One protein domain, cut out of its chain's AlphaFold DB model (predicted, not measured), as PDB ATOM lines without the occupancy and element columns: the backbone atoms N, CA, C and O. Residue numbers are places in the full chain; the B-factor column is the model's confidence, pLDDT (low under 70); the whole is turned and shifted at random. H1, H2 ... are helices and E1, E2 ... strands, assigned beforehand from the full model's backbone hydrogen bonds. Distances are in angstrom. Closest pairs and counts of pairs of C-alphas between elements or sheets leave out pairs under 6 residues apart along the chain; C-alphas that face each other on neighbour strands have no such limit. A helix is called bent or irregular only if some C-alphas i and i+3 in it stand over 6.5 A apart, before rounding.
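AT A GLANCE: This is residues 624 to 804 of the 1005 residues of an uncharacterized protein of Chara braunii (UniProt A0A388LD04). Picture an elongated body of helices with a small, strongly twisted sheet of three strands at one end, while the long helix H2 reaches out at the other, where residues 648 to 653 stick out. In its middle H4 crosses H6; H1 and one end of H2 pack on H4, H3 folds back on that end of H2, and H5 and H7 run side by side on the side away from H2. The printed part has 181 residues, with seven named helices and three named strands in the order H1 H2 H3 H4 H5 E1 E2 E3 H6 H7; the class is mostly helix, and the antiparallel sheet has the order E1 E2 E3. It is only just compact, close to loose, with a radius of gyration of the C-alphas of 18.9 A and spans of 69 by 38 by 24 A.

IN THESE COORDINATES: Find C-alpha 624 at (160.932, 172.422, 195.054); H1 runs from there to residue 636, 18.3 A. H2, residues 652 to 671, starts at (184.397, 161.819, 168.971) and is 28.7 A long. Next come H3, residues 675 to 682, H4, residues 690 to 701, and H5, residues 708 to 719. E1 spans residues 742 to 748, E2 residues 751 to 759, 25.6 A, and E3 residues 768 to 772. H6 holds residues 776 to 784, and H7 runs from residue 787 to C-alpha 798 at (159.037, 187.679, 196.547). H4 and H6 are irregular: C-alphas 693 and 696 are 7.2 A apart, and C-alphas 778 and 781 are 7.3 A apart.

HOW THE PARTS SIT: Look first at H1 and H2, a helical hairpin: they touch, H2 with residues 664 to 671 alone, at a shallow tilt of 25 degrees, closest at the C-alphas of Met 630 and Ser 668, 6.2 A. H3 touches H2, closest at C-alphas 678 and 670, 4.3 A. H4 touches H1, closest at C-alphas 701 and 631, 4.3 A, and H6, closest at C-alphas 696 and 780, 4.1 A, about perpendicular to both. H5 and H7 touch, the same way at 19 degrees, a shallow tilt, closest at C-alphas 714 and 798, 6.2 A. H5 only grazes the sheet, with residues 718 to 719. E1, E2 and E3 form a meander, each strand the antiparallel neighbour of the one before; N 744 and O 755 are 2.8 A apart, N 756 and O 771 2.9 A, both within hydrogen-bond range. In H1, H2, H3, H5 and H7 every O i to N i+4 pair is within hydrogen-bond range; H4 has 5 of 8, and H6 1 of 5, beside 5 of 6 O i to N i+3 pairs.

THE WHOLE: The two C-alphas farthest apart, those of Lys 650 and Pro 764, are 69.3 A apart. The printed part has no cut. The links H1 to H2, residues 637 to 651, and H5 to E1, residues 720 to 741, are long. The mean pLDDT of the printed part is 74.8; 62 residues are under 70, among them 724 to 752 and 757 to 770.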
ATOM      1  N   GLU A 624     159.712 172.122 194.287       83.31
ATOM      2  CA  GLU A 624     160.932 172.422 195.054       83.31
ATOM      3  C   GLU A 624     161.845 171.193 195.180       83.31
ATOM      4  O   GLU A 624     163.028 171.281 194.844       83.31
ATOM      5  N   ASP A 625     161.303 170.044 195.607       80.50
ATOM      6  CA  ASP A 625     162.073 168.800 195.777       80.50
ATOM      7  C   ASP A 625     162.756 168.393 194.467       80.50
ATOM      8  O   ASP A 625     163.942 168.065 194.446       80.50
ATOM      9  N   VAL A 626     162.020 168.466 193.354       81.00
ATOM     10  CA  VAL A 626     162.536 168.124 192.024       81.00
ATOM     11  C   VAL A 626     163.575 169.133 191.537       81.00
ATOM     12  O   VAL A 626     164.560 168.734 190.920       81.00
ATOM     13  N   VAL A 627     163.414 170.428 191.825       86.06
ATOM     14  CA  VAL A 627     164.429 171.439 191.485       86.06
ATOM     15  C   VAL A 627     165.708 171.248 192.312       86.06
ATOM     16  O   VAL A 627     166.797 171.368 191.745       86.06
ATOM     17  N   ARG A 628     165.616 170.874 193.600       84.38
ATOM     18  CA  ARG A 628     166.792 170.492 194.409       84.38
ATOM     19  C   ARG A 628     167.464 169.221 193.884       84.38
ATOM     20  O   ARG A 628     168.676 169.222 193.686       84.38
ATOM     21  N   ASP A 629     166.699 168.169 193.600       80.81
ATOM     22  CA  ASP A 629     167.228 166.895 193.098       80.81
ATOM     23  C   ASP A 629     167.876 167.038 191.703       80.81
ATOM     24  O   ASP A 629     168.936 166.473 191.432       80.81
ATOM     25  N   MET A 630     167.305 167.872 190.825       84.25
ATOM     26  CA  MET A 630     167.931 168.238 189.548       84.25
ATOM     27  C   MET A 630     169.189 169.099 189.722       84.25
ATOM     28  O   MET A 630     170.123 168.944 188.934       84.25
ATOM     29  N   ARG A 631     169.250 169.986 190.730       86.75
ATOM     30  CA  ARG A 631     170.460 170.770 191.029       86.75
ATOM     31  C   ARG A 631     171.589 169.873 191.515       86.75
ATOM     32  O   ARG A 631     172.692 169.979 190.987       86.75
ATOM     33  N   GLN A 632     171.313 168.986 192.472       82.56
ATOM     34  CA  GLN A 632     172.313 168.043 192.968       82.56
ATOM     35  C   GLN A 632     172.828 167.174 191.818       82.56
ATOM     36  O   GLN A 632     174.020 167.173 191.538       82.56
ATOM     37  N   TRP A 633     171.919 166.589 191.031       84.44
ATOM     38  CA  TRP A 633     172.269 165.800 189.851       84.44
ATOM     39  C   TRP A 633     173.112 166.569 188.812       84.44
ATOM     40  O   TRP A 633     173.987 165.984 188.169       84.44
ATOM     41  N   TRP A 634     172.893 167.878 188.640       87.75
ATOM     42  CA  TRP A 634     173.720 168.740 187.783       87.75
ATOM     43  C   TRP A 634     175.122 168.974 188.361       87.75
ATOM     44  O   TRP A 634     176.101 168.886 187.618       87.75
ATOM     45  N   ILE A 635     175.231 169.203 189.674       84.12
ATOM     46  CA  ILE A 635     176.510 169.316 190.390       84.12
ATOM     47  C   ILE A 635     177.294 168.000 190.273       84.12
ATOM     48  O   ILE A 635     178.434 168.022 189.810       84.12
ATOM     49  N   ASP A 636     176.661 166.860 190.561       84.12
ATOM     50  CA  ASP A 636     177.255 165.517 190.471       84.12
ATOM     51  C   ASP A 636     177.770 165.219 189.051       84.12
ATOM     52  O   ASP A 636     178.862 164.681 188.856       84.12
ATOM     53  N   ASN A 637     177.034 165.650 188.019       83.69
ATOM     54  CA  ASN A 637     177.438 165.510 186.614       83.69
ATOM     55  C   ASN A 637     178.520 166.512 186.163       83.69
ATOM     56  O   ASN A 637     178.854 166.547 184.971       83.69
ATOM     57  N   HIS A 638     179.121 167.242 187.109       87.12
ATOM     58  CA  HIS A 638     180.184 168.235 186.924       87.12
ATOM     59  C   HIS A 638     179.694 169.481 186.166       87.12
ATOM     60  O   HIS A 638     180.347 169.944 185.234       87.12
ATOM     61  N   ARG A 639     178.509 169.990 186.538       85.75
ATOM     62  CA  ARG A 639     177.859 171.186 185.962       85.75
ATOM     63  C   ARG A 639     177.718 171.145 184.434       85.75
ATOM     64  O   ARG A 639     177.858 172.159 183.761       85.75
ATOM     65  N   ILE A 640     177.437 169.960 183.886       84.62
ATOM     66  CA  ILE A 640     177.403 169.709 182.439       84.62
ATOM     67  C   ILE A 640     176.552 170.736 181.665       84.62
ATOM     68  O   ILE A 640     175.394 170.989 182.005       84.62
ATOM     69  N   GLU A 641     177.137 171.298 180.605       81.38
ATOM     70  CA  GLU A 641     176.493 172.254 179.700       81.38
ATOM     71  C   GLU A 641     175.806 171.559 178.507       81.38
ATOM     72  O   GLU A 641     176.124 170.426 178.131       81.38
ATOM     73  N   ALA A 642     174.897 172.276 177.844       78.88
ATOM     74  CA  ALA A 642     174.391 171.872 176.537       78.88
ATOM     75  C   ALA A 642     175.488 172.018 175.455       78.88
ATOM     76  O   ALA A 642     176.222 173.008 175.463       78.88
ATOM     77  N   PRO A 643     175.600 171.094 174.478       76.94
ATOM     78  CA  PRO A 643     176.471 171.284 173.319       76.94
ATOM     79  C   PRO A 643     176.128 172.583 172.574       76.94
ATOM     80  O   PRO A 643     174.981 172.782 172.174       76.94
ATOM     81  N   LYS A 644     177.123 173.460 172.394       62.75
ATOM     82  CA  LYS A 644     176.926 174.811 171.835       62.75
ATOM     83  C   LYS A 644     176.633 174.787 170.328       62.75
ATOM     84  O   LYS A 644     175.767 175.527 169.873       62.75
ATOM     85  N   ASP A 645     177.255 173.859 169.600       63.47
ATOM     86  CA  ASP A 645     177.154 173.716 168.141       63.47
ATOM     87  C   ASP A 645     176.455 172.431 167.667       63.47
ATOM     88  O   ASP A 645     176.263 171.458 168.406       63.47
ATOM     89  N   LYS A 646     176.135 172.390 166.363       65.06
ATOM     90  CA  LYS A 646     175.758 171.154 165.656       65.06
ATOM     91  C   LYS A 646     176.954 170.200 165.596       65.06
ATOM     92  O   LYS A 646     177.742 170.238 164.656       65.06
ATOM     93  N   VAL A 647     177.037 169.325 166.596       63.28
ATOM     94  CA  VAL A 647     178.036 168.256 166.721       63.28
ATOM     95  C   VAL A 647     178.245 167.519 165.397       63.28
ATOM     96  O   VAL A 647     177.327 166.910 164.845       63.28
ATOM     97  N   SER A 648     179.479 167.570 164.898       67.88
ATOM     98  CA  SER A 648     179.910 166.804 163.734       67.88
ATOM     99  C   SER A 648     180.138 165.349 164.133       67.88
ATOM    100  O   SER A 648     180.907 165.078 165.049       67.88
ATOM    101  N   ASN A 649     179.575 164.399 163.381       69.00
ATOM    102  CA  ASN A 649     179.801 162.959 163.590       69.00
ATOM    103  C   ASN A 649     181.281 162.526 163.453       69.00
ATOM    104  O   ASN A 649     181.591 161.360 163.681       69.00
ATOM    105  N   LYS A 650     182.182 163.428 163.033       73.38
ATOM    106  CA  LYS A 650     183.634 163.197 162.968       73.38
ATOM    107  C   LYS A 650     184.368 163.540 164.271       73.38
ATOM    108  O   LYS A 650     185.500 163.102 164.440       73.38
ATOM    109  N   ASP A 651     183.754 164.313 165.164       82.00
ATOM    110  CA  ASP A 651     184.339 164.691 166.451       82.00
ATOM    111  C   ASP A 651     183.843 163.741 167.550       82.00
ATOM    112  O   ASP A 651     182.720 163.845 168.048       82.00
ATOM    113  N   ALA A 652     184.701 162.794 167.931       81.75
ATOM    114  CA  ALA A 652     184.397 161.819 168.971       81.75
ATOM    115  C   ALA A 652     184.196 162.456 170.361       81.75
ATOM    116  O   ALA A 652     183.425 161.919 171.158       81.75
ATOM    117  N   VAL A 653     184.835 163.596 170.648       82.38
ATOM    118  CA  VAL A 653     184.720 164.300 171.935       82.38
ATOM    119  C   VAL A 653     183.377 165.019 172.008       82.38
ATOM    120  O   VAL A 653     182.638 164.836 172.976       82.38
ATOM    121  N   ALA A 654     182.996 165.751 170.960       81.50
ATOM    122  CA  ALA A 654     181.695 166.411 170.888       81.50
ATOM    123  C   ALA A 654     180.526 165.403 170.859       81.50
ATOM    124  O   ALA A 654     179.506 165.626 171.518       81.50
ATOM    125  N   VAL A 655     180.676 164.258 170.177       82.88
ATOM    126  CA  VAL A 655     179.692 163.156 170.209       82.88
ATOM    127  C   VAL A 655     179.597 162.525 171.605       82.88
ATOM    128  O   VAL A 655     178.489 162.276 172.090       82.88
ATOM    129  N   ALA A 656     180.721 162.308 172.297       84.88
ATOM    130  CA  ALA A 656     180.718 161.811 173.674       84.88
ATOM    131  C   ALA A 656     180.057 162.811 174.643       84.88
ATOM    132  O   ALA A 656     179.220 162.411 175.458       84.88
ATOM    133  N   HIS A 657     180.353 164.108 174.507       84.88
ATOM    134  CA  HIS A 657     179.732 165.174 175.294       84.88
ATOM    135  C   HIS A 657     178.216 165.240 175.063       84.88
ATOM    136  O   HIS A 657     177.439 165.230 176.019       84.88
ATOM    137  N   GLN A 658     177.769 165.195 173.803       85.06
ATOM    138  CA  GLN A 658     176.347 165.140 173.458       85.06
ATOM    139  C   GLN A 658     175.654 163.911 174.060       85.06
ATOM    140  O   GLN A 658     174.540 164.028 174.567       85.06
ATOM    141  N   LYS A 659     176.309 162.744 174.063       85.06
ATOM    142  CA  LYS A 659     175.774 161.527 174.688       85.06
ATOM    143  C   LYS A 659     175.700 161.644 176.218       85.06
ATOM    144  O   LYS A 659     174.708 161.204 176.801       85.06
ATOM    145  N   LYS A 660     176.685 162.281 176.870       86.31
ATOM    146  CA  LYS A 660     176.644 162.596 178.313       86.31
ATOM    147  C   LYS A 660     175.469 163.538 178.625       86.31
ATOM    148  O   LYS A 660     174.684 163.239 179.519       86.31
ATOM    149  N   TRP A 661     175.270 164.588 177.823       86.94
ATOM    150  CA  TRP A 661     174.138 165.520 177.939       86.94
ATOM    151  C   TRP A 661     172.769 164.847 177.725       86.94
ATOM    152  O   TRP A 661     171.845 165.056 178.507       86.94
ATOM    153  N   GLN A 662     172.630 163.969 176.726       84.19
ATOM    154  CA  GLN A 662     171.396 163.198 176.510       84.19
ATOM    155  C   GLN A 662     171.087 162.242 177.673       84.19
ATOM    156  O   GLN A 662     169.926 162.094 178.057       84.19
ATOM    157  N   ASN A 663     172.111 161.616 178.262       83.19
ATOM    158  CA  ASN A 663     171.952 160.779 179.451       83.19
ATOM    159  C   ASN A 663     171.540 161.601 180.680       83.19
ATOM    160  O   ASN A 663     170.613 161.203 181.385       83.19
ATOM    161  N   PHE A 664     172.167 162.761 180.885       85.50
ATOM    162  CA  PHE A 664     171.808 163.719 181.927       85.50
ATOM    163  C   PHE A 664     170.338 164.163 181.807       85.50
ATOM    164  O   PHE A 664     169.587 164.034 182.774       85.50
ATOM    165  N   LEU A 665     169.890 164.557 180.606       84.38
ATOM    166  CA  LEU A 665     168.485 164.895 180.339       84.38
ATOM    167  C   LEU A 665     167.529 163.706 180.552       84.38
ATOM    168  O   LEU A 665     166.430 163.921 181.059       84.38
ATOM    169  N   ARG A 666     167.917 162.462 180.217       81.38
ATOM    170  CA  ARG A 666     167.088 161.267 180.495       81.38
ATOM    171  C   ARG A 666     166.855 161.094 181.997       81.38
ATOM    172  O   ARG A 666     165.720 160.886 182.415       81.38
ATOM    173  N   ALA A 667     167.914 161.193 182.796       77.69
ATOM    174  CA  ALA A 667     167.821 161.078 184.248       77.69
ATOM    175  C   ALA A 667     166.962 162.208 184.846       77.69
ATOM    176  O   ALA A 667     166.062 161.932 185.634       77.69
ATOM    177  N   SER A 668     167.129 163.452 184.384       80.44
ATOM    178  CA  SER A 668     166.260 164.570 184.782       80.44
ATOM    179  C   SER A 668     164.791 164.360 184.371       80.44
ATOM    180  O   SER A 668     163.895 164.636 185.163       80.44
ATOM    181  N   MET A 669     164.501 163.797 183.190       76.12
ATOM    182  CA  MET A 669     163.130 163.408 182.804       76.12
ATOM    183  C   MET A 669     162.528 162.355 183.753       76.12
ATOM    184  O   MET A 669     161.329 162.406 184.020       76.12
ATOM    185  N   GLY A 670     163.346 161.443 184.291       67.44
ATOM    186  CA  GLY A 670     162.948 160.471 185.318       67.44
ATOM    187  C   GLY A 670     162.733 161.065 186.718       67.44
ATOM    188  O   GLY A 670     161.984 160.493 187.503       67.44
ATOM    189  N   LYS A 671     163.342 162.220 187.020       71.50
ATOM    190  CA  LYS A 671     163.184 162.959 188.290       71.50
ATOM    191  C   LYS A 671     161.974 163.912 188.302       71.50
ATOM    192  O   LYS A 671     161.603 164.419 189.352       71.50
ATOM    193  N   ALA A 672     161.360 164.190 187.149       72.56
ATOM    194  CA  ALA A 672     160.305 165.197 187.012       72.56
ATOM    195  C   ALA A 672     158.945 164.781 187.620       72.56
ATOM    196  O   ALA A 672     158.548 163.622 187.545       72.56
ATOM    197  N   CYS A 673     158.156 165.754 188.099       62.09
ATOM    198  CA  CYS A 673     156.811 165.541 188.670       62.09
ATOM    199  C   CYS A 673     155.758 164.972 187.684       62.09
ATOM    200  O   CYS A 673     154.618 164.724 188.082       62.09
ATOM    201  N   ASP A 674     156.081 164.825 186.394       69.69
ATOM    202  CA  ASP A 674     155.145 164.431 185.336       69.69
ATOM    203  C   ASP A 674     155.348 162.961 184.930       69.69
ATOM    204  O   ASP A 674     156.369 162.591 184.345       69.69
ATOM    205  N   LYS A 675     154.332 162.120 185.168       67.19
ATOM    206  CA  LYS A 675     154.324 160.699 184.772       67.19
ATOM    207  C   LYS A 675     154.587 160.484 183.278       67.19
ATOM    208  O   LYS A 675     155.182 159.477 182.902       67.19
ATOM    209  N   ALA A 676     154.180 161.413 182.412       71.19
ATOM    210  CA  ALA A 676     154.455 161.324 180.982       71.19
ATOM    211  C   ALA A 676     155.935 161.585 180.650       71.19
ATOM    212  O   ALA A 676     156.391 161.147 179.593       71.19
ATOM    213  N   PHE A 677     156.685 162.270 181.522       72.50
ATOM    214  CA  PHE A 677     158.127 162.484 181.368       72.50
ATOM    215  C   PHE A 677     158.898 161.258 181.870       72.50
ATOM    216  O   PHE A 677     159.724 160.727 181.128       72.50
ATOM    217  N   VAL A 678     158.542 160.744 183.055       66.94
ATOM    218  CA  VAL A 678     159.106 159.505 183.621       66.94
ATOM    219  C   VAL A 678     158.923 158.335 182.650       66.94
ATOM    220  O   VAL A 678     159.889 157.661 182.295       66.94
ATOM    221  N   LYS A 679     157.711 158.156 182.105       67.31
ATOM    222  CA  LYS A 679     157.427 157.118 181.107       67.31
ATOM    223  C   LYS A 679     158.292 157.249 179.842       67.31
ATOM    224  O   LYS A 679     158.807 156.245 179.365       67.31
ATOM    225  N   GLN A 680     158.522 158.467 179.335       69.69
ATOM    226  CA  GLN A 680     159.416 158.696 178.184       69.69
ATOM    227  C   GLN A 680     160.891 158.407 178.502       69.69
ATOM    228  O   GLN A 680     161.618 157.944 177.625       69.69
ATOM    229  N   ALA A 681     161.342 158.648 179.737       69.94
ATOM    230  CA  ALA A 681     162.688 158.275 180.167       69.94
ATOM    231  C   ALA A 681     162.867 156.745 180.198       69.94
ATOM    232  O   ALA A 681     163.887 156.243 179.720       69.94
ATOM    233  N   LEU A 682     161.858 156.016 180.694       65.81
ATOM    234  CA  LEU A 682     161.828 154.548 180.757       65.81
ATOM    235  C   LEU A 682     161.714 153.886 179.374       65.81
ATOM    236  O   LEU A 682     162.375 152.883 179.119       65.81
ATOM    237  N   GLU A 683     160.927 154.459 178.459       67.75
ATOM    238  CA  GLU A 683     160.803 153.975 177.071       67.75
ATOM    239  C   GLU A 683     162.072 154.220 176.228       67.75
ATOM    240  O   GLU A 683     162.184 153.701 175.119       67.75
ATOM    241  N   ASN A 684     163.054 154.959 176.765       65.19
ATOM    242  CA  ASN A 684     164.400 155.182 176.217       65.19
ATOM    243  C   ASN A 684     164.459 155.855 174.822       65.19
ATOM    244  O   ASN A 684     165.540 156.054 174.264       65.19
ATOM    245  N   GLU A 685     163.318 156.265 174.266       63.53
ATOM    246  CA  GLU A 685     163.226 157.008 173.010       63.53
ATOM    247  C   GLU A 685     163.560 158.492 173.246       63.53
ATOM    248  O   GLU A 685     162.720 159.288 173.671       63.53
ATOM    249  N   TYR A 686     164.816 158.875 172.981       68.25
ATOM    250  CA  TYR A 686     165.261 160.266 173.104       68.25
ATOM    251  C   TYR A 686     164.448 161.191 172.188       68.25
ATOM    252  O   TYR A 686     164.544 161.125 170.960       68.25
ATOM    253  N   SER A 687     163.701 162.116 172.792       72.00
ATOM    254  CA  SER A 687     163.001 163.175 172.070       72.00
ATOM    255  C   SER A 687     163.756 164.495 172.193       72.00
ATOM    256  O   SER A 687     164.104 164.922 173.292       72.00
ATOM    257  N   LYS A 688     163.942 165.196 171.067       73.31
ATOM    258  CA  LYS A 688     164.590 166.523 171.033       73.31
ATOM    259  C   LYS A 688     163.911 167.540 171.961       73.31
ATOM    260  O   LYS A 688     164.575 168.397 172.529       73.31
ATOM    261  N   ASP A 689     162.604 167.394 172.178       79.38
ATOM    262  CA  ASP A 689     161.801 168.291 173.013       79.38
ATOM    263  C   ASP A 689     162.073 168.158 174.530       79.38
ATOM    264  O   ASP A 689     161.586 168.970 175.314       79.38
ATOM    265  N   TRP A 690     162.868 167.175 174.984       81.31
ATOM    266  CA  TRP A 690     163.183 166.990 176.414       81.31
ATOM    267  C   TRP A 690     163.768 168.251 177.074       81.31
ATOM    268  O   TRP A 690     163.391 168.567 178.203       81.31
ATOM    269  N   GLY A 691     164.592 169.031 176.363       80.00
ATOM    270  CA  GLY A 691     165.083 170.324 176.859       80.00
ATOM    271  C   GLY A 691     163.946 171.319 177.136       80.00
ATOM    272  O   GLY A 691     163.849 171.872 178.228       80.00
ATOM    273  N   ASN A 692     163.011 171.491 176.197       83.06
ATOM    274  CA  ASN A 692     161.866 172.401 176.355       83.06
ATOM    275  C   ASN A 692     160.839 171.915 177.386       83.06
ATOM    276  O   ASN A 692     160.144 172.734 177.999       83.06
ATOM    277  N   LYS A 693     160.735 170.597 177.593       83.19
ATOM    278  CA  LYS A 693     159.947 169.982 178.670       83.19
ATOM    279  C   LYS A 693     160.542 170.312 180.036       83.19
ATOM    280  O   LYS A 693     159.834 170.873 180.873       83.19
ATOM    281  N   LEU A 694     161.838 170.053 180.217       85.62
ATOM    282  CA  LEU A 694     162.561 170.266 181.472       85.62
ATOM    283  C   LEU A 694     162.877 171.735 181.788       85.62
ATOM    284  O   LEU A 694     163.040 172.055 182.962       85.62
ATOM    285  N   ARG A 695     162.910 172.632 180.787       85.88
ATOM    286  CA  ARG A 695     163.269 174.065 180.907       85.88
ATOM    287  C   ARG A 695     162.739 174.728 182.187       85.88
ATOM    288  O   ARG A 695     163.491 175.379 182.893       85.88
ATOM    289  N   GLY A 696     161.464 174.513 182.521       86.25
ATOM    290  CA  GLY A 696     160.814 175.110 183.696       86.25
ATOM    291  C   GLY A 696     161.426 174.744 185.055       86.25
ATOM    292  O   GLY A 696     161.389 175.567 185.962       86.25
ATOM    293  N   TYR A 697     162.009 173.547 185.182       88.62
ATOM    294  CA  TYR A 697     162.791 173.133 186.353       88.62
ATOM    295  C   TYR A 697     164.260 173.565 186.206       88.62
ATOM    296  O   TYR A 697     164.842 174.153 187.116       88.62
ATOM    297  N   MET A 698     164.849 173.305 185.031       88.06
ATOM    298  CA  MET A 698     166.283 173.486 184.772       88.06
ATOM    299  C   MET A 698     166.736 174.938 184.941       88.06
ATOM    300  O   MET A 698     167.775 175.164 185.548       88.06
ATOM    301  N   ASN A 699     165.920 175.910 184.510       88.69
ATOM    302  CA  ASN A 699     166.189 177.343 184.687       88.69
ATOM    303  C   ASN A 699     166.492 177.728 186.153       88.69
ATOM    304  O   ASN A 699     167.220 178.689 186.395       88.69
ATOM    305  N   LEU A 700     165.912 177.010 187.124       89.25
ATOM    306  CA  LEU A 700     166.203 177.181 188.547       89.25
ATOM    307  C   LEU A 700     167.351 176.274 189.002       89.25
ATOM    308  O   LEU A 700     168.279 176.749 189.650       89.25
ATOM    309  N   ALA A 701     167.305 174.986 188.651       89.12
ATOM    310  CA  ALA A 701     168.274 173.992 189.113       89.12
ATOM    311  C   ALA A 701     169.724 174.349 188.734       89.12
ATOM    312  O   ALA A 701     170.622 174.227 189.568       89.12
ATOM    313  N   THR A 702     169.943 174.849 187.512       87.88
ATOM    314  CA  THR A 702     171.262 175.264 186.999       87.88
ATOM    315  C   THR A 702     171.539 176.759 187.181       87.88
ATOM    316  O   THR A 702     172.428 177.294 186.528       87.88
ATOM    317  N   SER A 703     170.789 177.464 188.038       88.19
ATOM    318  CA  SER A 703     171.110 178.858 188.374       88.19
ATOM    319  C   SER A 703     172.439 178.961 189.138       88.19
ATOM    320  O   SER A 703     172.820 178.050 189.880       88.19
ATOM    321  N   THR A 704     173.136 180.085 188.967       85.88
ATOM    322  CA  THR A 704     174.433 180.362 189.607       85.88
ATOM    323  C   THR A 704     174.336 180.395 191.140       85.88
ATOM    324  O   THR A 704     173.257 180.592 191.699       85.88
ATOM    325  N   GLU A 705     175.468 180.255 191.840       86.50
ATOM    326  CA  GLU A 705     175.504 180.285 193.318       86.50
ATOM    327  C   GLU A 705     175.015 181.614 193.921       86.50
ATOM    328  O   GLU A 705     174.575 181.641 195.064       86.50
ATOM    329  N   VAL A 706     175.036 182.708 193.152       86.06
ATOM    330  CA  VAL A 706     174.486 184.011 193.569       86.06
ATOM    331  C   VAL A 706     172.953 184.013 193.518       86.06
ATOM    332  O   VAL A 706     172.295 184.613 194.365       86.06
ATOM    333  N   VAL A 707     172.364 183.327 192.533       89.44
ATOM    334  CA  VAL A 707     170.908 183.284 192.322       89.44
ATOM    335  C   VAL A 707     170.252 182.178 193.157       89.44
ATOM    336  O   VAL A 707     169.118 182.348 193.603       89.44
ATOM    337  N   TRP A 708     170.946 181.067 193.423       93.25
ATOM    338  CA  TRP A 708     170.379 179.915 194.135       93.25
ATOM    339  C   TRP A 708     169.796 180.233 195.535       93.25
ATOM    340  O   TRP A 708     168.654 179.843 195.779       93.25
ATOM    341  N   PRO A 709     170.438 181.025 196.420       94.31
ATOM    342  CA  PRO A 709     169.838 181.419 197.702       94.31
ATOM    343  C   PRO A 709     168.509 182.184 197.564       94.31
ATOM    344  O   PRO A 709     167.648 182.107 198.440       94.31
ATOM    345  N   LEU A 710     168.301 182.903 196.453       93.50
ATOM    346  CA  LEU A 710     167.025 183.564 196.153       93.50
ATOM    347  C   LEU A 710     165.964 182.581 195.644       93.50
ATOM    348  O   LEU A 710     164.776 182.833 195.835       93.50
ATOM    349  N   VAL A 711     166.373 181.470 195.021       92.31
ATOM    350  CA  VAL A 711     165.485 180.361 194.638       92.31
ATOM    351  C   VAL A 711     164.998 179.622 195.886       92.31
ATOM    352  O   VAL A 711     163.800 179.394 196.029       92.31
ATOM    353  N   GLU A 712     165.893 179.322 196.830       92.81
ATOM    354  CA  GLU A 712     165.513 178.665 198.088       92.81
ATOM    355  C   GLU A 712     164.608 179.552 198.948       92.81
ATOM    356  O   GLU A 712     163.567 179.095 199.415       92.81
ATOM    357  N   LYS A 713     164.921 180.848 199.061       92.38
ATOM    358  CA  LYS A 713     164.059 181.824 199.743       92.38
ATOM    359  C   LYS A 713     162.701 182.020 199.053       92.38
ATOM    360  O   LYS A 713     161.689 182.252 199.714       92.38
ATOM    361  N   PHE A 714     162.652 181.915 197.726       91.56
ATOM    362  CA  PHE A 714     161.394 181.913 196.979       91.56
ATOM    363  C   PHE A 714     160.539 180.680 197.322       91.56
ATOM    364  O   PHE A 714     159.333 180.831 197.525       91.56
ATOM    365  N   PHE A 715     161.140 179.492 197.458       88.75
ATOM    366  CA  PHE A 715     160.421 178.289 197.895       88.75
ATOM    367  C   PHE A 715     159.983 178.351 199.366       88.75
ATOM    368  O   PHE A 715     158.833 178.030 199.662       88.75
ATOM    369  N   GLU A 716     160.824 178.862 200.269       87.69
ATOM    370  CA  GLU A 716     160.457 179.151 201.665       87.69
ATOM    371  C   GLU A 716     159.190 180.026 201.724       87.69
ATOM    372  O   GLU A 716     158.156 179.613 202.255       87.69
ATOM    373  N   MET A 717     159.218 181.195 201.071       84.94
ATOM    374  CA  MET A 717     158.077 182.115 201.039       84.94
ATOM    375  C   MET A 717     156.841 181.533 200.332       84.94
ATOM    376  O   MET A 717     155.714 181.931 200.650       84.94
ATOM    377  N   PHE A 718     157.019 180.618 199.374       83.44
ATOM    378  CA  PHE A 718     155.916 179.892 198.742       83.44
ATOM    379  C   PHE A 718     155.241 178.939 199.735       83.44
ATOM    380  O   PHE A 718     154.029 179.028 199.924       83.44
ATOM    381  N   ASN A 719     156.015 178.093 200.418       78.00
ATOM    382  CA  ASN A 719     155.514 177.114 201.386       78.00
ATOM    383  C   ASN A 719     154.840 177.774 202.598       78.00
ATOM    384  O   ASN A 719     153.833 177.281 203.101       78.00
ATOM    385  N   GLU A 720     155.336 178.935 203.033       77.94
ATOM    386  CA  GLU A 720     154.714 179.752 204.083       77.94
ATOM    387  C   GLU A 720     153.423 180.479 203.646       77.94
ATOM    388  O   GLU A 720     152.813 181.200 204.444       77.94
ATOM    389  N   GLY A 721     153.020 180.369 202.375       72.56
ATOM    390  CA  GLY A 721     151.868 181.084 201.821       72.56
ATOM    391  C   GLY A 721     152.049 182.606 201.774       72.56
ATOM    392  O   GLY A 721     151.063 183.344 201.798       72.56
ATOM    393  N   LYS A 722     153.295 183.102 201.750       75.69
ATOM    394  CA  LYS A 722     153.608 184.541 201.655       75.69
ATOM    395  C   LYS A 722     153.553 185.062 200.213       75.69
ATOM    396  O   LYS A 722     153.423 186.270 200.023       75.69
ATOM    397  N   LEU A 723     153.648 184.186 199.207       73.31
ATOM    398  CA  LEU A 723     153.598 184.564 197.789       73.31
ATOM    399  C   LEU A 723     152.178 184.549 197.213       73.31
ATOM    400  O   LEU A 723     151.395 183.634 197.454       73.31
ATOM    401  N   SER A 724     151.876 185.524 196.353       59.41
ATOM    402  CA  SER A 724     150.682 185.483 195.507       59.41
ATOM    403  C   SER A 724     150.906 184.573 194.296       59.41
ATOM    404  O   SER A 724     151.654 184.929 193.381       59.41
ATOM    405  N   VAL A 725     150.224 183.428 194.282       57.34
ATOM    406  CA  VAL A 725     150.056 182.555 193.106       57.34
ATOM    407  C   VAL A 725     148.912 183.098 192.227       57.34
ATOM    408  O   VAL A 725     148.147 183.962 192.660       57.34
ATOM    409  N   GLY A 726     148.835 182.676 190.961       47.44
ATOM    410  CA  GLY A 726     147.773 183.102 190.043       47.44
ATOM    411  C   GLY A 726     146.410 182.505 190.394       47.44
ATOM    412  O   GLY A 726     146.276 181.284 190.415       47.44
ATOM    413  N   ASP A 727     145.430 183.390 190.594       38.09
ATOM    414  CA  ASP A 727     144.204 183.168 191.369       38.09
ATOM    415  C   ASP A 727     144.481 182.776 192.837       38.09
ATOM    416  O   ASP A 727     145.508 182.193 193.184       38.09
ATOM    417  N   GLY A 728     143.578 183.183 193.737       41.62
ATOM    418  CA  GLY A 728     143.705 182.899 195.171       41.62
ATOM    419  C   GLY A 728     143.692 181.392 195.475       41.62
ATOM    420  O   GLY A 728     143.407 180.596 194.575       41.62
ATOM    421  N   PRO A 729     143.970 180.978 196.730       40.00
ATOM    422  CA  PRO A 729     143.866 179.574 197.121       40.00
ATOM    423  C   PRO A 729     142.518 179.024 196.654       40.00
ATOM    424  O   PRO A 729     141.472 179.560 197.020       40.00
ATOM    425  N   LEU A 730     142.565 178.021 195.770       40.47
ATOM    426  CA  LEU A 730     141.376 177.479 195.123       40.47
ATOM    427  C   LEU A 730     140.460 176.929 196.206       40.47
ATOM    428  O   LEU A 730     140.757 175.887 196.790       40.47
ATOM    429  N   ASP A 731     139.377 177.659 196.460       35.84
ATOM    430  CA  ASP A 731     138.445 177.376 197.538       35.84
ATOM    431  C   ASP A 731     137.765 176.034 197.244       35.84
ATOM    432  O   ASP A 731     136.858 175.923 196.413       35.84
ATOM    433  N   MET A 732     138.316 174.977 197.846       36.66
ATOM    434  CA  MET A 732     137.833 173.612 197.692       36.66
ATOM    435  C   MET A 732     136.371 173.612 198.146       36.66
ATOM    436  O   MET A 732     136.118 173.975 199.296       36.66
ATOM    437  N   PRO A 733     135.398 173.240 197.287       29.31
ATOM    438  CA  PRO A 733     133.977 173.363 197.605       29.31
ATOM    439  C   PRO A 733     133.595 172.365 198.705       29.31
ATOM    440  O   PRO A 733     133.199 171.230 198.443       29.31
ATOM    441  N   GLY A 734     133.785 172.800 199.951       35.19
ATOM    442  CA  GLY A 734     133.865 171.953 201.134       35.19
ATOM    443  C   GLY A 734     135.076 172.321 201.996       35.19
ATOM    444  O   GLY A 734     136.163 171.775 201.815       35.19
ATOM    445  N   ARG A 735     134.854 173.198 202.985       40.91
ATOM    446  CA  ARG A 735     135.790 173.545 204.070       40.91
ATOM    447  C   ARG A 735     136.239 172.273 204.810       40.91
ATOM    448  O   ARG A 735     135.543 171.802 205.705       40.91
ATOM    449  N   MET A 736     137.382 171.698 204.424       41.59
ATOM    450  CA  MET A 736     137.913 170.457 205.010       41.59
ATOM    451  C   MET A 736     138.632 170.720 206.336       41.59
ATOM    452  O   MET A 736     139.858 170.736 206.422       41.59
ATOM    453  N   GLU A 737     137.834 170.923 207.376       38.69
ATOM    454  CA  GLU A 737     138.279 171.052 208.761       38.69
ATOM    455  C   GLU A 737     138.970 169.752 209.228       38.69
ATOM    456  O   GLU A 737     138.402 168.666 209.111       38.69
ATOM    457  N   GLY A 738     140.215 169.852 209.718       45.25
ATOM    458  CA  GLY A 738     140.972 168.716 210.270       45.25
ATOM    459  C   GLY A 738     142.067 168.087 209.392       45.25
ATOM    460  O   GLY A 738     142.579 167.030 209.763       45.25
ATOM    461  N   ARG A 739     142.477 168.691 208.263       54.09
ATOM    462  CA  ARG A 739     143.738 168.293 207.593       54.09
ATOM    463  C   ARG A 739     144.954 168.798 208.385       54.09
ATOM    464  O   ARG A 739     144.909 169.860 208.994       54.09
ATOM    465  N   GLN A 740     146.043 168.030 208.370       54.91
ATOM    466  CA  GLN A 740     147.345 168.475 208.884       54.91
ATOM    467  C   GLN A 740     148.070 169.338 207.833       54.91
ATOM    468  O   GLN A 740     147.879 169.092 206.638       54.91
ATOM    469  N   PRO A 741     148.916 170.303 208.241       58.91
ATOM    470  CA  PRO A 741     149.775 171.041 207.318       58.91
ATOM    471  C   PRO A 741     150.781 170.149 206.576       58.91
ATOM    472  O   PRO A 741     151.189 169.099 207.074       58.91
ATOM    473  N   GLY A 742     151.228 170.620 205.413       59.31
ATOM    474  CA  GLY A 742     152.198 169.962 204.538       59.31
ATOM    475  C   GLY A 742     151.643 169.632 203.145       59.31
ATOM    476  O   GLY A 742     150.475 169.912 202.850       59.31
ATOM    477  N   PRO A 743     152.475 169.043 202.268       64.12
ATOM    478  CA  PRO A 743     152.056 168.613 200.941       64.12
ATOM    479  C   PRO A 743     151.139 167.384 201.016       64.12
ATOM    480  O   PRO A 743     151.410 166.417 201.730       64.12
ATOM    481  N   TYR A 744     150.063 167.386 200.231       63.78
ATOM    482  CA  TYR A 744     149.230 166.212 199.980       63.78
ATOM    483  C   TYR A 744     148.846 166.128 198.504       63.78
ATOM    484  O   TYR A 744     148.704 167.134 197.812       63.78
ATOM    485  N   THR A 745     148.665 164.910 198.001       65.62
ATOM    486  CA  THR A 745     148.267 164.682 196.609       65.62
ATOM    487  C   THR A 745     146.785 164.318 196.537       65.62
ATOM    488  O   THR A 745     146.333 163.462 197.295       65.62
ATOM    489  N   ASP A 746     146.040 164.949 195.631       64.19
ATOM    490  CA  ASP A 746     144.618 164.679 195.375       64.19
ATOM    491  C   ASP A 746     144.414 164.145 193.949       64.19
ATOM    492  O   ASP A 746     145.158 164.504 193.032       64.19
ATOM    493  N   GLU A 747     143.413 163.287 193.749       63.31
ATOM    494  CA  GLU A 747     143.132 162.628 192.464       63.31
ATOM    495  C   GLU A 747     141.767 163.025 191.904       63.31
ATOM    496  O   GLU A 747     140.780 162.285 191.928       63.31
ATOM    497  N   THR A 748     141.712 164.217 191.316       56.75
ATOM    498  CA  THR A 748     140.509 164.685 190.631       56.75
ATOM    499  C   THR A 748     140.442 164.112 189.216       56.75
ATOM    500  O   THR A 748     141.226 164.484 188.344       56.75
ATOM    501  N   LYS A 749     139.449 163.253 188.953       47.53
ATOM    502  CA  LYS A 749     139.081 162.785 187.595       47.53
ATOM    503  C   LYS A 749     140.193 162.001 186.875       47.53
ATOM    504  O   LYS A 749     140.295 162.054 185.653       47.53
ATOM    505  N   GLY A 750     141.023 161.285 187.636       52.16
ATOM    506  CA  GLY A 750     142.188 160.553 187.125       52.16
ATOM    507  C   GLY A 750     143.427 161.422 186.878       52.16
ATOM    508  O   GLY A 750     144.477 160.885 186.540       52.16
ATOM    509  N   GLN A 751     143.341 162.744 187.079       57.22
ATOM    510  CA  GLN A 751     144.509 163.616 187.127       57.22
ATOM    511  C   GLN A 751     144.929 163.841 188.580       57.22
ATOM    512  O   GLN A 751     144.207 164.439 189.381       57.22
ATOM    513  N   ARG A 752     146.134 163.372 188.894       65.19
ATOM    514  CA  ARG A 752     146.774 163.530 190.196       65.19
ATOM    515  C   ARG A 752     147.447 164.903 190.285       65.19
ATOM    516  O   ARG A 752     148.148 165.299 189.359       65.19
ATOM    517  N   THR A 753     147.185 165.644 191.360       70.25
ATOM    518  CA  THR A 753     147.654 167.028 191.567       70.25
ATOM    519  C   THR A 753     148.196 167.184 192.985       70.25
ATOM    520  O   THR A 753     147.537 166.756 193.935       70.25
ATOM    521  N   LEU A 754     149.366 167.807 193.145       72.19
ATOM    522  CA  LEU A 754     149.904 168.144 194.464       72.19
ATOM    523  C   LEU A 754     149.325 169.476 194.966       72.19
ATOM    524  O   LEU A 754     149.224 170.452 194.217       72.19
ATOM    525  N   TYR A 755     148.950 169.494 196.241       73.81
ATOM    526  CA  TYR A 755     148.481 170.661 196.973       73.81
ATOM    527  C   TYR A 755     149.317 170.845 198.239       73.81
ATOM    528  O   TYR A 755     149.660 169.869 198.905       73.81
ATOM    529  N   HIS A 756     149.581 172.093 198.607       71.19
ATOM    530  CA  HIS A 756     150.189 172.455 199.886       71.19
ATOM    531  C   HIS A 756     149.109 172.920 200.849       71.19
ATOM    532  O   HIS A 756     148.228 173.692 200.465       71.19
ATOM    533  N   CYS A 757     149.164 172.436 202.088       69.69
ATOM    534  CA  CYS A 757     148.218 172.774 203.143       69.69
ATOM    535  C   CYS A 757     148.923 173.530 204.277       69.69
ATOM    536  O   CYS A 757     149.922 173.045 204.806       69.69
ATOM    537  N   ILE A 758     148.396 174.684 204.687       69.12
ATOM    538  CA  ILE A 758     148.872 175.433 205.865       69.12
ATOM    539  C   ILE A 758     147.705 175.833 206.763       69.12
ATOM    540  O   ILE A 758     146.547 175.767 206.353       69.12
ATOM    541  N   TYR A 759     147.996 176.328 207.966       67.50
ATOM    542  CA  TYR A 759     146.992 176.991 208.795       67.50
ATOM    543  C   TYR A 759     146.508 178.308 208.168       67.50
ATOM    544  O   TYR A 759     147.298 179.106 207.667       67.50
ATOM    545  N   ALA A 760     145.199 178.546 208.228       67.00
ATOM    546  CA  ALA A 760     144.599 179.821 207.849       67.00
ATOM    547  C   ALA A 760     145.058 180.927 208.813       67.00
ATOM    548  O   ALA A 760     144.974 180.742 210.027       67.00
ATOM    549  N   ARG A 761     145.486 182.088 208.295       64.94
ATOM    550  CA  ARG A 761     145.792 183.258 209.143       64.94
ATOM    551  C   ARG A 761     144.535 183.820 209.807       64.94
ATOM    552  O   ARG A 761     144.523 184.038 211.011       64.94
ATOM    553  N   ASP A 762     143.474 183.974 209.020       61.59
ATOM    554  CA  ASP A 762     142.256 184.701 209.401       61.59
ATOM    555  C   ASP A 762     141.062 183.761 209.679       61.59
ATOM    556  O   ASP A 762     139.901 184.128 209.504       61.59
ATOM    557  N   GLY A 763     141.340 182.509 210.067       62.12
ATOM    558  CA  GLY A 763     140.332 181.473 210.320       62.12
ATOM    559  C   GLY A 763     140.269 181.007 211.785       62.12
ATOM    560  O   GLY A 763     141.218 181.213 212.543       62.12
ATOM    561  N   PRO A 764     139.185 180.320 212.203       61.94
ATOM    562  CA  PRO A 764     139.121 179.643 213.502       61.94
ATOM    563  C   PRO A 764     140.323 178.714 213.731       61.94
ATOM    564  O   PRO A 764     140.755 178.040 212.791       61.94
ATOM    565  N   LYS A 765     140.849 178.639 214.965       57.66
ATOM    566  CA  LYS A 765     142.022 177.808 215.314       57.66
ATOM    567  C   LYS A 765     141.883 176.376 214.774       57.66
ATOM    568  O   LYS A 765     140.897 175.706 215.055       57.66
ATOM    569  N   GLY A 766     142.890 175.917 214.026       59.31
ATOM    570  CA  GLY A 766     142.886 174.608 213.359       59.31
ATOM    571  C   GLY A 766     142.278 174.598 211.949       59.31
ATOM    572  O   GLY A 766     142.346 173.574 211.275       59.31
ATOM    573  N   SER A 767     141.735 175.721 211.462       62.22
ATOM    574  CA  SER A 767     141.369 175.873 210.048       62.22
ATOM    575  C   SER A 767     142.619 175.845 209.172       62.22
ATOM    576  O   SER A 767     143.613 176.505 209.481       62.22
ATOM    577  N   THR A 768     142.546 175.140 208.046       64.31
ATOM    578  CA  THR A 768     143.634 175.040 207.067       64.31
ATOM    579  C   THR A 768     143.197 175.490 205.678       64.31
ATOM    580  O   THR A 768     142.062 175.244 205.273       64.31
ATOM    581  N   VAL A 769     144.114 176.109 204.936       65.12
ATOM    582  CA  VAL A 769     143.956 176.516 203.531       65.12
ATOM    583  C   VAL A 769     144.806 175.602 202.652       65.12
ATOM    584  O   VAL A 769     145.894 175.194 203.060       65.12
ATOM    585  N   SER A 770     144.321 175.287 201.449       68.81
ATOM    586  CA  SER A 770     145.045 174.506 200.440       68.81
ATOM    587  C   SER A 770     145.215 175.286 199.135       68.81
ATOM    588  O   SER A 770     144.229 175.793 198.598       68.81
ATOM    589  N   TRP A 771     146.424 175.317 198.571       70.69
ATOM    590  CA  TRP A 771     146.681 175.778 197.195       70.69
ATOM    591  C   TRP A 771     147.444 174.720 196.392       70.69
ATOM    592  O   TRP A 771     147.949 173.751 196.950       70.69
ATOM    593  N   LYS A 772     147.496 174.877 195.065       77.50
ATOM    594  CA  LYS A 772     148.203 173.953 194.160       77.50
ATOM    595  C   LYS A 772     149.699 174.228 194.140       77.50
ATOM    596  O   LYS A 772     150.103 175.386 194.171       77.50
ATOM    597  N   ASP A 773     150.494 173.172 194.020       79.12
ATOM    598  CA  ASP A 773     151.939 173.293 193.833       79.12
ATOM    599  C   ASP A 773     152.316 174.089 192.564       79.12
ATOM    600  O   ASP A 773     151.524 174.214 191.621       79.12
ATOM    601  N   LEU A 774     153.529 174.650 192.545       82.25
ATOM    602  CA  LEU A 774     154.030 175.460 191.434       82.25
ATOM    603  C   LEU A 774     154.096 174.644 190.138       82.25
ATOM    604  O   LEU A 774     154.707 173.580 190.068       82.25
ATOM    605  N   CYS A 775     153.520 175.178 189.060       81.06
ATOM    606  CA  CYS A 775     153.666 174.561 187.749       81.06
ATOM    607  C   CYS A 775     154.999 174.994 187.107       81.06
ATOM    608  O   CYS A 775     155.186 176.198 186.898       81.06
ATOM    609  N   PRO A 776     155.863 174.063 186.650       82.94
ATOM    610  CA  PRO A 776     157.108 174.398 185.945       82.94
ATOM    611  C   PRO A 776     156.900 175.308 184.726       82.94
ATOM    612  O   PRO A 776     157.801 176.037 184.318       82.94
ATOM    613  N   SER A 777     155.701 175.283 184.126       81.75
ATOM    614  CA  SER A 777     155.357 176.157 182.999       81.75
ATOM    615  C   SER A 777     155.502 177.647 183.330       81.75
ATOM    616  O   SER A 777     156.002 178.384 182.483       81.75
ATOM    617  N   TYR A 778     155.183 178.063 184.563       83.19
ATOM    618  CA  TYR A 778     155.224 179.463 185.007       83.19
ATOM    619  C   TYR A 778     156.638 180.061 184.966       83.19
ATOM    620  O   TYR A 778     156.792 181.279 184.882       83.19
ATOM    621  N   LEU A 779     157.670 179.211 185.016       84.38
ATOM    622  CA  LEU A 779     159.077 179.606 185.081       84.38
ATOM    623  C   LEU A 779     159.874 179.207 183.830       84.38
ATOM    624  O   LEU A 779     161.075 179.458 183.770       84.38
ATOM    625  N   LYS A 780     159.237 178.672 182.772       85.81
ATOM    626  CA  LYS A 780     159.920 178.397 181.484       85.81
ATOM    627  C   LYS A 780     160.590 179.641 180.889       85.81
ATOM    628  O   LYS A 780     161.655 179.518 180.285       85.81
ATOM    629  N   ASN A 781     160.003 180.812 181.130       84.44
ATOM    630  CA  ASN A 781     160.477 182.122 180.685       84.44
ATOM    631  C   ASN A 781     161.781 182.583 181.361       84.44
ATOM    632  O   ASN A 781     162.472 183.433 180.810       84.44
ATOM    633  N   PHE A 782     162.166 182.011 182.509       85.31
ATOM    634  CA  PHE A 782     163.415 182.374 183.198       85.31
ATOM    635  C   PHE A 782     164.656 182.028 182.365       85.31
ATOM    636  O   PHE A 782     165.671 182.708 182.452       85.31
ATOM    637  N   GLY A 783     164.548 181.027 181.492       83.12
ATOM    638  CA  GLY A 783     165.588 180.645 180.542       83.12
ATOM    639  C   GLY A 783     165.741 181.600 179.357       83.12
ATOM    640  O   GLY A 783     166.591 181.328 178.517       83.12
ATOM    641  N   ASP A 784     164.938 182.673 179.267       84.06
ATOM    642  CA  ASP A 784     165.104 183.827 178.358       84.06
ATOM    643  C   ASP A 784     165.638 185.091 179.076       84.06
ATOM    644  O   ASP A 784     165.785 186.151 178.451       84.06
ATOM    645  N   LEU A 785     165.949 184.966 180.372       86.62
ATOM    646  CA  LEU A 785     166.521 185.997 181.235       86.62
ATOM    647  C   LEU A 785     167.990 185.676 181.565       86.62
ATOM    648  O   LEU A 785     168.351 184.527 181.841       86.62
ATOM    649  N   THR A 786     168.828 186.709 181.575       83.62
ATOM    650  CA  THR A 786     170.198 186.665 182.118       83.62
ATOM    651  C   THR A 786     170.195 186.393 183.630       83.62
ATOM    652  O   THR A 786     169.159 186.496 184.291       83.62
ATOM    653  N   CYS A 787     171.356 186.075 184.209       81.75
ATOM    654  CA  CYS A 787     171.501 185.807 185.645       81.75
ATOM    655  C   CYS A 787     170.988 186.976 186.515       81.75
ATOM    656  O   CYS A 787     170.183 186.768 187.423       81.75
ATOM    657  N   ARG A 788     171.368 188.218 186.176       83.06
ATOM    658  CA  ARG A 788     170.929 189.444 186.873       83.06
ATOM    659  C   ARG A 788     169.435 189.730 186.683       83.06
ATOM    660  O   ARG A 788     168.770 190.192 187.606       83.06
ATOM    661  N   GLU A 789     168.871 189.417 185.517       89.12
ATOM    662  CA  GLU A 789     167.425 189.532 185.289       89.12
ATOM    663  C   GLU A 789     166.626 188.472 186.066       89.12
ATOM    664  O   GLU A 789     165.553 188.786 186.581       89.12
ATOM    665  N   ARG A 790     167.145 187.242 186.223       89.31
ATOM    666  CA  ARG A 790     166.542 186.211 187.092       89.31
ATOM    667  C   ARG A 790     166.563 186.616 188.560       89.31
ATOM    668  O   ARG A 790     165.554 186.450 189.238       89.31
ATOM    669  N   GLU A 791     167.665 187.192 189.032       90.44
ATOM    670  CA  GLU A 791     167.777 187.762 190.378       90.44
ATOM    671  C   GLU A 791     166.666 188.800 190.636       90.44
ATOM    672  O   GLU A 791     165.882 188.673 191.581       90.44
ATOM    673  N   VAL A 792     166.513 189.773 189.727       89.44
ATOM    674  CA  VAL A 792     165.447 190.787 189.785       89.44
ATOM    675  C   VAL A 792     164.053 190.152 189.692       89.44
ATOM    676  O   VAL A 792     163.157 190.541 190.443       89.44
ATOM    677  N   ALA A 793     163.852 189.144 188.839       90.75
ATOM    678  CA  ALA A 793     162.578 188.438 188.710       90.75
ATOM    679  C   ALA A 793     162.167 187.711 190.005       90.75
ATOM    680  O   ALA A 793     161.013 187.825 190.427       90.75
ATOM    681  N   LEU A 794     163.100 187.022 190.673       91.00
ATOM    682  CA  LEU A 794     162.871 186.381 191.974       91.00
ATOM    683  C   LEU A 794     162.549 187.419 193.056       91.00
ATOM    684  O   LEU A 794     161.599 187.241 193.818       91.00
ATOM    685  N   LEU A 795     163.272 188.543 193.091       91.31
ATOM    686  CA  LEU A 795     163.004 189.638 194.028       91.31
ATOM    687  C   LEU A 795     161.630 190.293 193.795       91.31
ATOM    688  O   LEU A 795     160.967 190.678 194.758       91.31
ATOM    689  N   LEU A 796     161.165 190.404 192.547       89.75
ATOM    690  CA  LEU A 796     159.838 190.940 192.216       89.75
ATOM    691  C   LEU A 796     158.694 189.944 192.488       89.75
ATOM    692  O   LEU A 796     157.598 190.383 192.855       89.75
ATOM    693  N   LEU A 797     158.947 188.636 192.359       88.31
ATOM    694  CA  LEU A 797     158.050 187.563 192.813       88.31
ATOM    695  C   LEU A 797     157.908 187.582 194.342       88.31
ATOM    696  O   LEU A 797     156.792 187.661 194.850       88.31
ATOM    697  N   MET A 798     159.027 187.601 195.077       88.81
ATOM    698  CA  MET A 798     159.037 187.679 196.547       88.81
ATOM    699  C   MET A 798     158.368 188.954 197.085       88.81
ATOM    700  O   MET A 798     157.728 188.921 198.132       88.81
ATOM    701  N   LYS A 799     158.452 190.073 196.351       87.25
ATOM    702  CA  LYS A 799     157.748 191.331 196.670       87.25
ATOM    703  C   LYS A 799     156.274 191.354 196.228       87.25
ATOM    704  O   LYS A 799     155.619 192.381 196.393       87.25
ATOM    705  N   GLY A 800     155.743 190.283 195.630       82.81
ATOM    706  CA  GLY A 800     154.348 190.204 195.172       82.81
ATOM    707  C   GLY A 800     153.963 191.221 194.085       82.81
ATOM    708  O   GLY A 800     152.774 191.515 193.917       82.81
ATOM    709  N   LYS A 801     154.955 191.783 193.372       84.75
ATOM    710  CA  LYS A 801     154.759 192.644 192.189       84.75
ATOM    711  C   LYS A 801     154.565 191.798 190.926       84.75
ATOM    712  O   LYS A 801     153.748 192.135 190.070       84.75
ATOM    713  N   VAL A 802     155.289 190.681 190.846       85.69
ATOM    714  CA  VAL A 802     155.138 189.642 189.818       85.69
ATOM    715  C   VAL A 802     154.403 188.446 190.430       85.69
ATOM    716  O   VAL A 802     154.562 188.151 191.612       85.69
ATOM    717  N   VAL A 803     153.603 187.751 189.624       83.12
ATOM    718  CA  VAL A 803     152.853 186.542 189.998       83.12
ATOM    719  C   VAL A 803     153.334 185.361 189.153       83.12
ATOM    720  O   VAL A 803     153.380 185.453 187.925       83.12
ATOM    721  N   ALA A 804     153.648 184.233 189.795       81.75
ATOM    722  CA  ALA A 804     153.992 182.987 189.108       81.75
ATOM    723  C   ALA A 804     152.726 182.338 188.516       81.75
ATOM    724  O   ALA A 804     152.023 181.584 189.188       81.75
TER     725      ALA A 804